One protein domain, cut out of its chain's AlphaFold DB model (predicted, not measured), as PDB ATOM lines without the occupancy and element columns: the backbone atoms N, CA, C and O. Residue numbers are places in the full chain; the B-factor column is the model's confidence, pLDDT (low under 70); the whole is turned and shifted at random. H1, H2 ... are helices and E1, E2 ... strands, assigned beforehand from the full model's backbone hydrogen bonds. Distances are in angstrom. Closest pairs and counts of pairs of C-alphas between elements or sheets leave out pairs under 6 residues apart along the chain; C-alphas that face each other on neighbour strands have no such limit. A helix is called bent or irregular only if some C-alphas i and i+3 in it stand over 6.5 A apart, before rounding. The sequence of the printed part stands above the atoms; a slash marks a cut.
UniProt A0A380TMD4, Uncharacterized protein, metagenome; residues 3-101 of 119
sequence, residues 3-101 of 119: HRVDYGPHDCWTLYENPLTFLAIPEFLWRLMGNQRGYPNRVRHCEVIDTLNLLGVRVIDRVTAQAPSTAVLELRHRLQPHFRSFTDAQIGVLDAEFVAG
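Overview. This is residues 3 to 101 of the 119 residues of an uncharacterized protein of metagenome (UniProt A0A380TMD4). What does the model look like? A small sheet of three strands, E1, E3 and E2, has one helix, H4, packed along one face, and H2, H5, H6 and H7 gather loosely beyond the end of the sheet where E2 ends and E3 begins, with H1 at the edge of this group. H3 lies off to one side, where residues 32 to 38, of which 32 to 34 belong to H3, stick out. What is it made of? The printed part has 99 residues with seven named helices and three named strands, in the order E1 H1 H2 H3 H4 E2 H5 H6 H7 E3; the class is mixed, helices and strands, and the sheet, in the order E1 E3 E2, is antiparallel. How large is its outline? It is compact, with a radius of gyration of the C-alphas of 13.7 A, and spans 37 by 31 by 24 A.

Along the chain. Which elements come first? E1 is residues 3 to 6, from C-alpha 3 at (547.766, 206.799, 816.116); H1 is 11 to 15, H2 is 21 to 24 and H3 is 27 to 34, 10.0 A long. What follows? H4, residues 45 to 54, is 14.2 A long and begins at C-alpha 45, (543.456, 201.078, 805.588); E2, residues 59 to 66, is 19.5 A long. What comes last? H5 is residues 69 to 78, 15.1 A long, H6 is 81 to 84 and H7 is 88 to 91. E3, residues 93 to 100, is 19.2 A long and ends at C-alpha 100, (544.070, 201.142, 820.487).

Arrangement. How do the strands pair? E1 and E3 are antiparallel at 167 degrees, with N 3 and O 98 2.8 A apart; E3 and E2 are antiparallel at 159 degrees, with N 62 and O 97 2.8 A apart, both within hydrogen-bond range. What is on the sheet? H4 makes two layers with it, a helix on one face of a sheet: it lies over E3 and E2 at a height over the sheet of 10.0 A and runs along the strands, at 3 degrees to E2 on the local plane. How do the other helices stand? H5 touches H7, closest at the C-alphas of Val 72 and Asp 88, 6.2 A, and only just touches H2, with 3 pairs of C-alphas within 8 A, the closest those of Ala 24 and Arg 78, 5.3 A. H1 is close to H2 but not clearly touching, the closest C-alphas being those of Trp 13 and Phe 22, 6.5 A; H6 is close to H7 but not clearly touching, at those of Phe 83 and Ile 91, 7.4 A; H3 touches no helix. What do the helix backbones show? Every O i to N i+4 pair is within hydrogen-bond range in H3 and H4, against 4 of 6 in H5 and 0 of 1 in H1, where 2 of 2 O i to N i+3 pairs are; H2, H6 and H7 are too short for an i+4 pair. H5 is irregular, with C-alphas 74 and 77 7.4 A apart.

Size, cuts and confidence. How far does it reach? The two C-alphas farthest apart, those of His 77 and Gly 101, are 38.7 A apart. Is it continuous? The printed part has no cut and no long link; the link from H3 to H4 is short, with 10 residues, and the others are tight. Where is confidence low? The mean pLDDT of the printed part is 90.1, and residues 35 to 40 are under 70.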
ATOM      1  N   HIS A   3     546.836 206.901 817.233       90.69
ATOM      2  CA  HIS A   3     547.766 206.799 816.116       90.69
ATOM      3  C   HIS A   3     547.093 207.317 814.859       90.69
ATOM      4  O   HIS A   3     546.000 206.882 814.528       90.69
ATOM      5  N   ARG A   4     547.749 208.213 814.134       93.06
ATOM      6  CA  ARG A   4     547.284 208.665 812.827       93.06
ATOM      7  C   ARG A   4     548.134 208.012 811.750       93.06
ATOM      8  O   ARG A   4     549.357 207.984 811.878       93.06
ATOM      9  N   VAL A   5     547.489 207.479 810.722       92.56
ATOM     10  CA  VAL A   5     548.146 206.864 809.571       92.56
ATOM     11  C   VAL A   5     547.745 207.637 808.325       92.56
ATOM     12  O   VAL A   5     546.560 207.750 808.011       92.56
ATOM     13  N   ASP A   6     548.757 208.156 807.638       93.31
ATOM     14  CA  ASP A   6     548.608 208.807 806.344       93.31
ATOM     15  C   ASP A   6     548.737 207.756 805.234       93.31
ATOM     16  O   ASP A   6     549.703 206.991 805.162       93.31
ATOM     17  N   TYR A   7     547.715 207.699 804.393       94.25
ATOM     18  CA  TYR A   7     547.569 206.782 803.272       94.25
ATOM     19  C   TYR A   7     547.650 207.506 801.923       94.25
ATOM     20  O   TYR A   7     547.532 206.847 800.883       94.25
ATOM     21  N   GLY A   8     547.779 208.832 801.930       93.38
ATOM     22  CA  GLY A   8     547.708 209.699 800.769       93.38
ATOM     23  C   GLY A   8     549.027 209.829 800.004       93.38
ATOM     24  O   GLY A   8     549.972 209.070 800.220       93.38
ATOM     25  N   PRO A   9     549.102 210.755 799.036       91.62
ATOM     26  CA  PRO A   9     550.325 211.008 798.285       91.62
ATOM     27  C   PRO A   9     551.360 211.787 799.114       91.62
ATOM     28  O   PRO A   9     551.030 212.710 799.855       91.62
ATOM     29  N   HIS A  10     552.639 211.474 798.910       87.56
ATOM     30  CA  HIS A  10     553.778 212.213 799.470       87.56
ATOM     31  C   HIS A  10     554.772 212.620 798.386       87.56
ATOM     32  O   HIS A  10     554.779 212.057 797.291       87.56
ATOM     33  N   ASP A  11     555.646 213.573 798.710       87.44
ATOM     34  CA  ASP A  11     556.727 214.033 797.838       87.44
ATOM     35  C   ASP A  11     556.218 214.386 796.426       87.44
ATOM     36  O   ASP A  11     555.251 215.133 796.264       87.44
ATOM     37  N   CYS A  12     556.835 213.820 795.386       87.69
ATOM     38  CA  CYS A  12     556.477 214.048 793.993       87.69
ATOM     39  C   CYS A  12     555.066 213.562 793.628       87.69
ATOM     40  O   CYS A  12     554.522 214.020 792.626       87.69
ATOM     41  N   TRP A  13     554.440 212.688 794.425       89.31
ATOM     42  CA  TRP A  13     553.073 212.226 794.169       89.31
ATOM     43  C   TRP A  13     552.030 213.319 794.419       89.31
ATOM     44  O   TRP A  13     550.943 213.252 793.856       89.31
ATOM     45  N   THR A  14     552.377 214.353 795.196       91.25
ATOM     46  CA  THR A  14     551.520 215.531 795.431       91.25
ATOM     47  C   THR A  14     551.393 216.445 794.210       91.25
ATOM     48  O   THR A  14     550.513 217.299 794.176       91.25
ATOM     49  N   LEU A  15     552.245 216.258 793.194       92.62
ATOM     50  CA  LEU A  15     552.223 217.039 791.954       92.62
ATOM     51  C   LEU A  15     551.182 216.534 790.944       92.62
ATOM     52  O   LEU A  15     550.925 217.205 789.946       92.62
ATOM     53  N   TYR A  16     550.616 215.345 791.161       92.75
ATOM     54  CA  TYR A  16     549.613 214.769 790.273       92.75
ATOM     55  C   TYR A  16     548.218 215.234 790.679       92.75
ATOM     56  O   TYR A  16     547.873 215.212 791.857       92.75
ATOM     57  N   GLU A  17     547.395 215.592 789.690       95.50
ATOM     58  CA  GLU A  17     546.004 216.016 789.907       95.50
ATOM     59  C   GLU A  17     545.190 214.947 790.645       95.50
ATOM     60  O   GLU A  17     544.453 215.245 791.583       95.50
ATOM     61  N   ASN A  18     545.370 213.680 790.263       96.44
ATOM     62  CA  ASN A  18     544.737 212.566 790.945       96.44
ATOM     63  C   ASN A  18     545.631 212.072 792.105       96.44
ATOM     64  O   ASN A  18     546.701 211.499 791.844       96.44
ATOM     65  N   PRO A  19     545.193 212.207 793.377       94.69
ATOM     66  CA  PRO A  19     546.017 211.908 794.550       94.69
ATOM     67  C   PRO A  19     546.329 210.416 794.711       94.69
ATOM     68  O   PRO A  19     547.202 210.055 795.491       94.69
ATOM     69  N   LEU A  20     545.644 209.539 793.974       95.75
ATOM     70  CA  LEU A  20     545.812 208.088 794.034       95.75
ATOM     71  C   LEU A  20     546.722 207.551 792.916       95.75
ATOM     72  O   LEU A  20     546.899 206.338 792.793       95.75
ATOM     73  N   THR A  21     547.322 208.427 792.098       94.50
ATOM     74  CA  THR A  21     548.137 208.050 790.924       94.50
ATOM     75  C   THR A  21     549.237 207.042 791.261       94.50
ATOM     76  O   THR A  21     549.511 206.124 790.484       94.50
ATOM     77  N   PHE A  22     549.838 207.162 792.443       92.31
ATOM     78  CA  PHE A  22     550.907 206.280 792.900       92.31
ATOM     79  C   PHE A  22     550.458 204.807 793.063       92.31
ATOM     80  O   PHE A  22     551.287 203.901 792.971       92.31
ATOM     81  N   LEU A  23     549.155 204.533 793.228       94.06
ATOM     82  CA  LEU A  23     548.597 203.173 793.304       94.06
ATOM     83  C   LEU A  23     548.576 202.449 791.948       94.06
ATOM     84  O   LEU A  23     548.483 201.220 791.905       94.06
ATOM     85  N   ALA A  24     548.665 203.186 790.840       94.19
ATOM     86  CA  ALA A  24     548.694 202.626 789.488       94.19
ATOM     87  C   ALA A  24     550.115 202.331 788.978       94.19
ATOM     88  O   ALA A  24     550.277 201.720 787.920       94.19
ATOM     89  N   ILE A  25     551.153 202.756 789.702       91.56
ATOM     90  CA  ILE A  25     552.546 202.507 789.316       91.56
ATOM     91  C   ILE A  25     552.833 201.012 789.447       91.56
ATOM     92  O   ILE A  25     552.615 200.505 790.540       91.56
ATOM     93  N   PRO A  26     553.329 200.310 788.408       91.12
ATOM     94  CA  PRO A  26     553.603 198.870 788.459       91.12
ATOM     95  C   PRO A  26     554.549 198.455 789.592       91.12
ATOM     96  O   PRO A  26     555.493 199.174 789.910       91.12
ATOM     97  N   GLU A  27     554.352 197.258 790.155       88.50
ATOM     98  CA  GLU A  27     555.056 196.827 791.371       88.50
ATOM     99  C   GLU A  27     556.569 196.761 791.198       88.50
ATOM    100  O   GLU A  27     557.310 197.196 792.072       88.50
ATOM    101  N   PHE A  28     557.047 196.270 790.053       89.19
ATOM    102  CA  PHE A  28     558.485 196.210 789.792       89.19
ATOM    103  C   PHE A  28     559.110 197.614 789.743       89.19
ATOM    104  O   PHE A  28     560.207 197.817 790.261       89.19
ATOM    105  N   LEU A  29     558.402 198.587 789.159       88.88
ATOM    106  CA  LEU A  29     558.871 199.962 789.040       88.88
ATOM    107  C   LEU A  29     558.828 200.655 790.402       88.88
ATOM    108  O   LEU A  29     559.790 201.303 790.806       88.88
ATOM    109  N   TRP A  30     557.748 200.441 791.150       86.69
ATOM    110  CA  TRP A  30     557.616 200.922 792.515       86.69
ATOM    111  C   TRP A  30     558.711 200.336 793.427       86.69
ATOM    112  O   TRP A  30     559.307 201.066 794.219       86.69
ATOM    113  N   ARG A  31     559.062 199.049 793.284       85.62
ATOM    114  CA  ARG A  31     560.186 198.403 793.994       85.62
ATOM    115  C   ARG A  31     561.528 199.013 793.643       85.62
ATOM    116  O   ARG A  31     562.315 199.272 794.545       85.62
ATOM    117  N   LEU A  32     561.768 199.295 792.368       85.88
ATOM    118  CA  LEU A  32     562.995 199.947 791.922       85.88
ATOM    119  C   LEU A  32     563.132 201.367 792.502       85.88
ATOM    120  O   LEU A  32     564.212 201.752 792.938       85.88
ATOM    121  N   MET A  33     562.035 202.128 792.527       80.31
ATOM    122  CA  MET A  33     562.028 203.536 792.944       80.31
ATOM    123  C   MET A  33     561.944 203.732 794.464       80.31
ATOM    124  O   MET A  33     562.491 204.695 794.995       80.31
ATOM    125  N   GLY A  34     561.229 202.853 795.167       70.62
ATOM    126  CA  GLY A  34     560.836 203.054 796.563       70.62
ATOM    127  C   GLY A  34     561.667 202.286 797.593       70.62
ATOM    128  O   GLY A  34     561.451 202.487 798.788       70.62
ATOM    129  N   ASN A  35     562.604 201.424 797.176       60.28
ATOM    130  CA  ASN A  35     563.351 200.526 798.078       60.28
ATOM    131  C   ASN A  35     564.136 201.249 799.195       60.28
ATOM    132  O   ASN A  35     564.612 200.610 800.124       60.28
ATOM    133  N   GLN A  36     564.288 202.576 799.113       56.81
ATOM    134  CA  GLN A  36     565.038 203.384 800.079       56.81
ATOM    135  C   GLN A  36     564.178 204.256 801.010       56.81
ATOM    136  O   GLN A  36     564.738 204.869 801.912       56.81
ATOM    137  N   ARG A  37     562.850 204.357 800.820       63.00
ATOM    138  CA  ARG A  37     562.028 205.362 801.538       63.00
ATOM    139  C   ARG A  37     561.075 204.826 802.606       63.00
ATOM    140  O   ARG A  37     560.444 205.628 803.283       63.00
ATOM    141  N   GLY A  38     561.002 203.508 802.809       53.34
ATOM    142  CA  GLY A  38     559.974 202.917 803.671       53.34
ATOM    143  C   GLY A  38     558.596 203.062 803.018       53.34
ATOM    144  O   GLY A  38     558.282 204.059 802.383       53.34
ATOM    145  N   TYR A  39     557.783 202.018 803.075       59.53
ATOM    146  CA  TYR A  39     556.704 201.786 802.110       59.53
ATOM    147  C   TYR A  39     555.270 201.994 802.649       59.53
ATOM    148  O   TYR A  39     554.395 201.214 802.271       59.53
ATOM    149  N   PRO A  40     554.957 202.972 803.527       61.16
ATOM    150  CA  PRO A  40     553.644 202.965 804.170       61.16
ATOM    151  C   PRO A  40     552.497 203.298 803.202       61.16
ATOM    152  O   PRO A  40     551.412 202.741 803.328       61.16
ATOM    153  N   ASN A  41     552.731 204.108 802.165       76.19
ATOM    154  CA  ASN A  41     551.623 204.701 801.412       76.19
ATOM    155  C   ASN A  41     550.890 203.735 800.479       76.19
ATOM    156  O   ASN A  41     549.858 204.112 799.944       76.19
ATOM    157  N   ARG A  42     551.379 202.508 800.261       88.81
ATOM    158  CA  ARG A  42     550.698 201.514 799.408       88.81
ATOM    159  C   ARG A  42     550.011 200.389 800.171       88.81
ATOM    160  O   ARG A  42     549.245 199.668 799.547       88.81
ATOM    161  N   VAL A  43     550.198 200.308 801.487       91.44
ATOM    162  CA  VAL A  43     549.310 199.529 802.357       91.44
ATOM    163  C   VAL A  43     548.023 200.327 802.524       91.44
ATOM    164  O   VAL A  43     548.068 201.543 802.730       91.44
ATOM    165  N   ARG A  44     546.863 199.699 802.355       94.50
ATOM    166  CA  ARG A  44     545.554 200.345 802.522       94.50
ATOM    167  C   ARG A  44     544.997 200.146 803.914       94.50
ATOM    168  O   ARG A  44     545.340 199.210 804.623       94.50
ATOM    169  N   HIS A  45     544.106 201.060 804.285       95.38
ATOM    170  CA  HIS A  45     543.456 201.078 805.588       95.38
ATOM    171  C   HIS A  45     542.851 199.718 805.965       95.38
ATOM    172  O   HIS A  45     543.057 199.240 807.076       95.38
ATOM    173  N   CYS A  46     542.166 199.059 805.024       94.88
ATOM    174  CA  CYS A  46     541.608 197.724 805.246       94.88
ATOM    175  C   CYS A  46     542.674 196.684 805.603       94.88
ATOM    176  O   CYS A  46     542.456 195.897 806.509       94.88
ATOM    177  N   GLU A  47     543.843 196.726 804.970       94.62
ATOM    178  CA  GLU A  47     544.930 195.786 805.255       94.62
ATOM    179  C   GLU A  47     545.536 196.017 806.645       94.62
ATOM    180  O   GLU A  47     545.906 195.064 807.335       94.62
ATOM    181  N   VAL A  48     545.611 197.278 807.081       92.81
ATOM    182  CA  VAL A  48     546.029 197.622 808.447       92.81
ATOM    183  C   VAL A  48     545.024 197.073 809.457       92.81
ATOM    184  O   VAL A  48     545.430 196.411 810.412       92.81
ATOM    185  N   ILE A  49     543.725 197.282 809.230       92.19
ATOM    186  CA  ILE A  49     542.654 196.738 810.078       92.19
ATOM    187  C   ILE A  49     542.708 195.208 810.122       92.19
ATOM    188  O   ILE A  49     542.684 194.632 811.207       92.19
ATOM    189  N   ASP A  50     542.844 194.548 808.971       92.31
ATOM    190  CA  ASP A  50     542.936 193.089 808.878       92.31
ATOM    191  C   ASP A  50     544.144 192.555 809.658       92.31
ATOM    192  O   ASP A  50     544.033 191.575 810.396       92.31
ATOM    193  N   THR A  51     545.285 193.242 809.567       91.75
ATOM    194  CA  THR A  51     546.500 192.888 810.311       91.75
ATOM    195  C   THR A  51     546.312 193.072 811.817       91.75
ATOM    196  O   THR A  51     546.676 192.193 812.595       91.75
ATOM    197  N   LEU A  52     545.724 194.187 812.255       89.62
ATOM    198  CA  LEU A  52     545.465 194.451 813.674       89.62
ATOM    199  C   LEU A  52     544.483 193.433 814.263       89.62
ATOM    200  O   LEU A  52     544.729 192.904 815.349       89.62
ATOM    201  N   ASN A  53     543.435 193.088 813.514       88.31
ATOM    202  CA  ASN A  53     542.482 192.045 813.884       88.31
ATOM    203  C   ASN A  53     543.158 190.673 813.996       88.31
ATOM    204  O   ASN A  53     542.928 189.956 814.969       88.31
ATOM    205  N   LEU A  54     544.031 190.320 813.044       90.12
ATOM    206  CA  LEU A  54     544.800 189.073 813.077       90.12
ATOM    207  C   LEU A  54     545.715 188.989 814.310       90.12
ATOM    208  O   LEU A  54     545.892 187.913 814.877       90.12
ATOM    209  N   LEU A  55     546.269 190.123 814.740       89.00
ATOM    210  CA  LEU A  55     547.099 190.232 815.943       89.00
ATOM    211  C   LEU A  55     546.281 190.299 817.246       89.00
ATOM    212  O   LEU A  55     546.862 190.400 818.325       89.00
ATOM    213  N   GLY A  56     544.947 190.251 817.169       86.38
ATOM    214  CA  GLY A  56     544.062 190.347 818.329       86.38
ATOM    215  C   GLY A  56     544.012 191.743 818.956       86.38
ATOM    216  O   GLY A  56     543.570 191.885 820.097       86.38
ATOM    217  N   VAL A  57     544.460 192.776 818.236       86.19
ATOM    218  CA  VAL A  57     544.449 194.161 818.710       86.19
ATOM    219  C   VAL A  57     543.075 194.761 818.456       86.19
ATOM    220  O   VAL A  57     542.653 194.933 817.313       86.19
ATOM    221  N   ARG A  58     542.380 195.143 819.529       83.00
ATOM    222  CA  ARG A  58     541.137 195.901 819.405       83.00
ATOM    223  C   ARG A  58     541.457 197.352 819.059       83.00
ATOM    224  O   ARG A  58     542.027 198.084 819.872       83.00
ATOM    225  N   VAL A  59     541.020 197.775 817.879       87.00
ATOM    226  CA  VAL A  59     541.120 199.163 817.432       87.00
ATOM    227  C   VAL A  59     539.749 199.749 817.138       87.00
ATOM    228  O   VAL A  59     538.858 199.069 816.636       87.00
ATOM    229  N   ILE A  60     539.583 201.017 817.498       90.88
ATOM    230  CA  ILE A  60     538.526 201.877 816.971       90.88
ATOM    231  C   ILE A  60     539.213 202.804 815.982       90.88
ATOM    232  O   ILE A  60     540.111 203.547 816.380       90.88
ATOM    233  N   ASP A  61     538.820 202.752 814.719       93.38
ATOM    234  CA  ASP A  61     539.340 203.636 813.687       93.38
ATOM    235  C   ASP A  61     538.322 204.704 813.274       93.38
ATOM    236  O   ASP A  61     537.111 204.590 813.489       93.38
ATOM    237  N   ARG A  62     538.841 205.780 812.689       95.50
ATOM    238  CA  ARG A  62     538.062 206.822 812.035       95.50
ATOM    239  C   ARG A  62     538.821 207.303 810.814       95.50
ATOM    240  O   ARG A  62     539.878 207.913 810.948       95.50
ATOM    241  N   VAL A  63     538.233 207.119 809.637       96.69
ATOM    242  CA  VAL A  63     538.704 207.780 808.418       96.69
ATOM    243  C   VAL A  63     538.496 209.288 808.549       96.69
ATOM    244  O   VAL A  63     537.389 209.762 808.806       96.69
ATOM    245  N   THR A  64     539.577 210.038 808.381       97.19
ATOM    246  CA  THR A  64     539.653 211.496 808.553       97.19
ATOM    247  C   THR A  64     539.830 212.223 807.223       97.19
ATOM    248  O   THR A  64     539.459 213.392 807.124       97.19
ATOM    249  N   ALA A  65     540.321 211.541 806.184       97.31
ATOM    250  CA  ALA A  65     540.340 212.058 804.819       97.31
ATOM    251  C   ALA A  65     540.092 210.954 803.783       97.31
ATOM    252  O   ALA A  65     540.616 209.843 803.886       97.31
ATOM    253  N   GLN A  66     539.331 211.303 802.746       97.56
ATOM    254  CA  GLN A  66     538.959 210.426 801.643       97.56
ATOM    255  C   GLN A  66     539.192 211.152 800.312       97.56
ATOM    256  O   GLN A  66     538.887 212.338 800.182       97.56
ATOM    257  N   ALA A  67     539.698 210.441 799.311       96.56
ATOM    258  CA  ALA A  67     539.768 210.916 797.941       96.56
ATOM    259  C   ALA A  67     538.357 211.026 797.330       96.56
ATOM    260  O   ALA A  67     537.473 210.233 797.670       96.56
ATOM    261  N   PRO A  68     538.138 211.955 796.382       96.25
ATOM    262  CA  PRO A  68     536.905 211.995 795.604       96.25
ATOM    263  C   PRO A  68     536.637 210.656 794.907       96.25
ATOM    264  O   PRO A  68     537.557 210.021 794.389       96.25
ATOM    265  N   SER A  69     535.371 210.239 794.828       95.44
ATOM    266  CA  SER A  69     534.995 208.999 794.131       95.44
ATOM    267  C   SER A  69     535.393 209.017 792.652       95.44
ATOM    268  O   SER A  69     535.809 207.993 792.115       95.44
ATOM    269  N   THR A  70     535.348 210.187 792.010       97.06
ATOM    270  CA  THR A  70     535.805 210.390 790.626       97.06
ATOM    271  C   THR A  70     537.273 210.012 790.443       97.06
ATOM    272  O   THR A  70     537.598 209.305 789.494       97.06
ATOM    273  N   ALA A  71     538.140 210.363 791.398       96.75
ATOM    274  CA  ALA A  71     539.559 210.025 791.346       96.75
ATOM    275  C   ALA A  71     539.793 208.502 791.378       96.75
ATOM    276  O   ALA A  71     540.682 207.988 790.695       96.75
ATOM    277  N   VAL A  72     538.979 207.760 792.137       96.50
ATOM    278  CA  VAL A  72     539.046 206.290 792.175       96.50
ATOM    279  C   VAL A  72     538.569 205.690 790.851       96.50
ATOM    280  O   VAL A  72     539.236 204.814 790.295       96.50
ATOM    281  N   LEU A  73     537.444 206.182 790.322       96.44
ATOM    282  CA  LEU A  73     536.865 205.714 789.060       96.44
ATOM    283  C   LEU A  73     537.829 205.908 787.883       96.44
ATOM    284  O   LEU A  73     538.049 204.975 787.107       96.44
ATOM    285  N   GLU A  74     538.458 207.080 787.790       96.56
ATOM    286  CA  GLU A  74     539.464 207.397 786.771       96.56
ATOM    287  C   GLU A  74     540.633 206.409 786.776       96.56
ATOM    288  O   GLU A  74     541.111 205.997 785.720       96.56
ATOM    289  N   LEU A  75     541.094 205.991 787.958       95.19
ATOM    290  CA  LEU A  75     542.249 205.105 788.091       95.19
ATOM    291  C   LEU A  75     541.907 203.619 788.071       95.19
ATOM    292  O   LEU A  75     542.819 202.808 787.906       95.19
ATOM    293  N   ARG A  76     540.632 203.238 788.200       94.69
ATOM    294  CA  ARG A  76     540.203 201.844 788.406       94.69
ATOM    295  C   ARG A  76     540.808 200.868 787.393       94.69
ATOM    296  O   ARG A  76     541.313 199.812 787.767       94.69
ATOM    297  N   HIS A  77     540.819 201.248 786.117       95.19
ATOM    298  CA  HIS A  77     541.355 200.432 785.022       95.19
ATOM    299  C   HIS A  77     542.892 200.310 785.031       95.19
ATOM    300  O   HIS A  77     543.448 199.388 784.431       95.19
ATOM    301  N   ARG A  78     543.584 201.215 785.730       95.88
ATOM    302  CA  ARG A  78     545.050 201.279 785.847       95.88
ATOM    303  C   ARG A  78     545.563 200.720 787.168       95.88
ATOM    304  O   ARG A  78     546.770 200.533 787.302       95.88
ATOM    305  N   LEU A  79     544.678 200.447 788.129       95.12
ATOM    306  CA  LEU A  79     545.063 199.864 789.409       95.12
ATOM    307  C   LEU A  79     545.821 198.556 789.197       95.12
ATOM    308  O   LEU A  79     545.464 197.716 788.357       95.12
ATOM    309  N   GLN A  80     546.863 198.378 790.001       92.44
ATOM    310  CA  GLN A  80     547.594 197.124 790.068       92.44
ATOM    311  C   GLN A  80     546.692 195.968 790.522       92.44
ATOM    312  O   GLN A  80     545.768 196.207 791.301       92.44
ATOM    313  N   PRO A  81     546.971 194.714 790.106       93.12
ATOM    314  CA  PRO A  81     546.148 193.553 790.451       93.12
ATOM    315  C   PRO A  81     545.790 193.447 791.938       93.12
ATOM    316  O   PRO A  81     544.631 193.210 792.258       93.12
ATOM    317  N   HIS A  82     546.751 193.712 792.826       92.12
ATOM    318  CA  HIS A  82     546.562 193.693 794.279       92.12
ATOM    319  C   HIS A  82     545.451 194.642 794.773       92.12
ATOM    320  O   HIS A  82     544.691 194.284 795.662       92.12
ATOM    321  N   PHE A  83     545.295 195.813 794.151       94.44
ATOM    322  CA  PHE A  83     544.290 196.806 794.543       94.44
ATOM    323  C   PHE A  83     542.929 196.607 793.872       94.44
ATOM    324  O   PHE A  83     541.939 197.203 794.288       94.44
ATOM    325  N   ARG A  84     542.840 195.785 792.819       93.38
ATOM    326  CA  ARG A  84     541.593 195.621 792.049       93.38
ATOM    327  C   ARG A  84     540.482 194.940 792.841       93.38
ATOM    328  O   ARG A  84     539.314 195.148 792.517       93.38
ATOM    329  N   SER A  85     540.833 194.140 793.847       93.75
ATOM    330  CA  SER A  85     539.878 193.479 794.740       93.75
ATOM    331  C   SER A  85     539.290 194.409 795.799       93.75
ATOM    332  O   SER A  85     538.288 194.055 796.411       93.75
ATOM    333  N   PHE A  86     539.883 195.582 796.035       96.31
ATOM    334  CA  PHE A  86     539.399 196.509 797.055       96.31
ATOM    335  C   PHE A  86     538.215 197.326 796.537       96.31
ATOM    336  O   PHE A  86     538.134 197.664 795.351       96.31
ATOM    337  N   THR A  87     537.290 197.670 797.426       96.75
ATOM    338  CA  THR A  87     536.178 198.570 797.105       96.75
ATOM    339  C   THR A  87     536.684 199.991 796.865       96.75
ATOM    340  O   THR A  87     537.781 200.359 797.291       96.75
ATOM    341  N   ASP A  88     535.885 200.825 796.198       96.69
ATOM    342  CA  ASP A  88     536.278 202.217 795.947       96.69
ATOM    343  C   ASP A  88     536.489 203.001 797.251       96.69
ATOM    344  O   ASP A  88     537.412 203.808 797.354       96.69
ATOM    345  N   ALA A  89     535.689 202.700 798.279       95.94
ATOM    346  CA  ALA A  89     535.843 203.275 799.610       95.94
ATOM    347  C   ALA A  89     537.174 202.870 800.264       95.94
ATOM    348  O   ALA A  89     537.842 203.715 800.849       95.94
ATOM    349  N   GLN A  90     537.598 201.610 800.129       96.25
ATOM    350  CA  GLN A  90     538.881 201.141 800.668       96.25
ATOM    351  C   GLN A  90     540.079 201.774 799.949       96.25
ATOM    352  O   GLN A  90     541.071 202.123 800.587       96.25
ATOM    353  N   ILE A  91     539.985 201.943 798.628       97.00
ATOM    354  CA  ILE A  91     541.033 202.588 797.828       97.00
ATOM    355  C   ILE A  91     541.156 204.074 798.159       97.00
ATOM    356  O   ILE A  91     542.268 204.592 798.244       97.00
ATOM    357  N   GLY A  92     540.023 204.748 798.348       97.00
ATOM    358  CA  GLY A  92     539.979 206.190 798.531       97.00
ATOM    359  C   GLY A  92     540.421 206.695 799.904       97.00
ATOM    360  O   GLY A  92     540.464 207.907 800.069       97.00
ATOM    361  N   VAL A  93     540.731 205.846 800.889       97.56
ATOM    362  CA  VAL A  93     541.181 206.335 802.205       97.56
ATOM    363  C   VAL A  93     542.540 207.027 802.063       97.56
ATOM    364  O   VAL A  93     543.500 206.424 801.578       97.56
ATOM    365  N   LEU A  94     542.616 208.290 802.490       96.38
ATOM    366  CA  LEU A  94     543.838 209.103 802.469       96.38
ATOM    367  C   LEU A  94     544.414 209.328 803.867       96.38
ATOM    368  O   LEU A  94     545.614 209.500 803.995       96.38
ATOM    369  N   ASP A  95     543.590 209.310 804.909       96.25
ATOM    370  CA  ASP A  95     544.034 209.521 806.285       96.25
ATOM    371  C   ASP A  95     543.059 208.824 807.233       96.25
ATOM    372  O   ASP A  95     541.842 208.862 807.009       96.25
ATOM    373  N   ALA A  96     543.582 208.179 808.275       96.56
ATOM    374  CA  ALA A  96     542.754 207.640 809.346       96.56
ATOM    375  C   ALA A  96     543.449 207.727 810.705       96.56
ATOM    376  O   ALA A  96     544.673 207.643 810.823       96.56
ATOM    377  N   GLU A  97     542.639 207.833 811.746       95.62
ATOM    378  CA  GLU A  97     543.061 207.757 813.137       95.62
ATOM    379  C   GLU A  97     542.640 206.419 813.739       95.62
ATOM    380  O   GLU A  97     541.550 205.925 813.476       95.62
ATOM    381  N   PHE A  98     543.494 205.861 814.587       93.25
ATOM    382  CA  PHE A  98     543.323 204.601 815.287       93.25
ATOM    383  C   PHE A  98     543.461 204.847 816.781       93.25
ATOM    384  O   PHE A  98     544.441 205.431 817.250       93.25
ATOM    385  N   VAL A  99     542.508 204.344 817.547       90.44
ATOM    386  CA  VAL A  99     542.569 204.297 819.002       90.44
ATOM    387  C   VAL A  99     542.681 202.838 819.408       90.44
ATOM    388  O   VAL A  99     541.724 202.074 819.292       90.44
ATOM    389  N   ALA A 100     543.865 202.450 819.879       81.81
ATOM    390  CA  ALA A 100     544.070 201.142 820.487       81.81
ATOM    391  C   ALA A 100     543.572 201.170 821.938       81.81
ATOM    392  O   ALA A 100     543.911 202.088 822.697       81.81
ATOM    393  N   GLY A 101     542.772 200.171 822.310       70.38
ATOM    394  CA  GLY A 101     542.295 199.961 823.677       70.38
ATOM    395  C   GLY A 101     542.626 198.558 824.177       70.38
ATOM    396  O   GLY A 101     542.810 197.637 823.383       70.38
TER     397      GLY A 101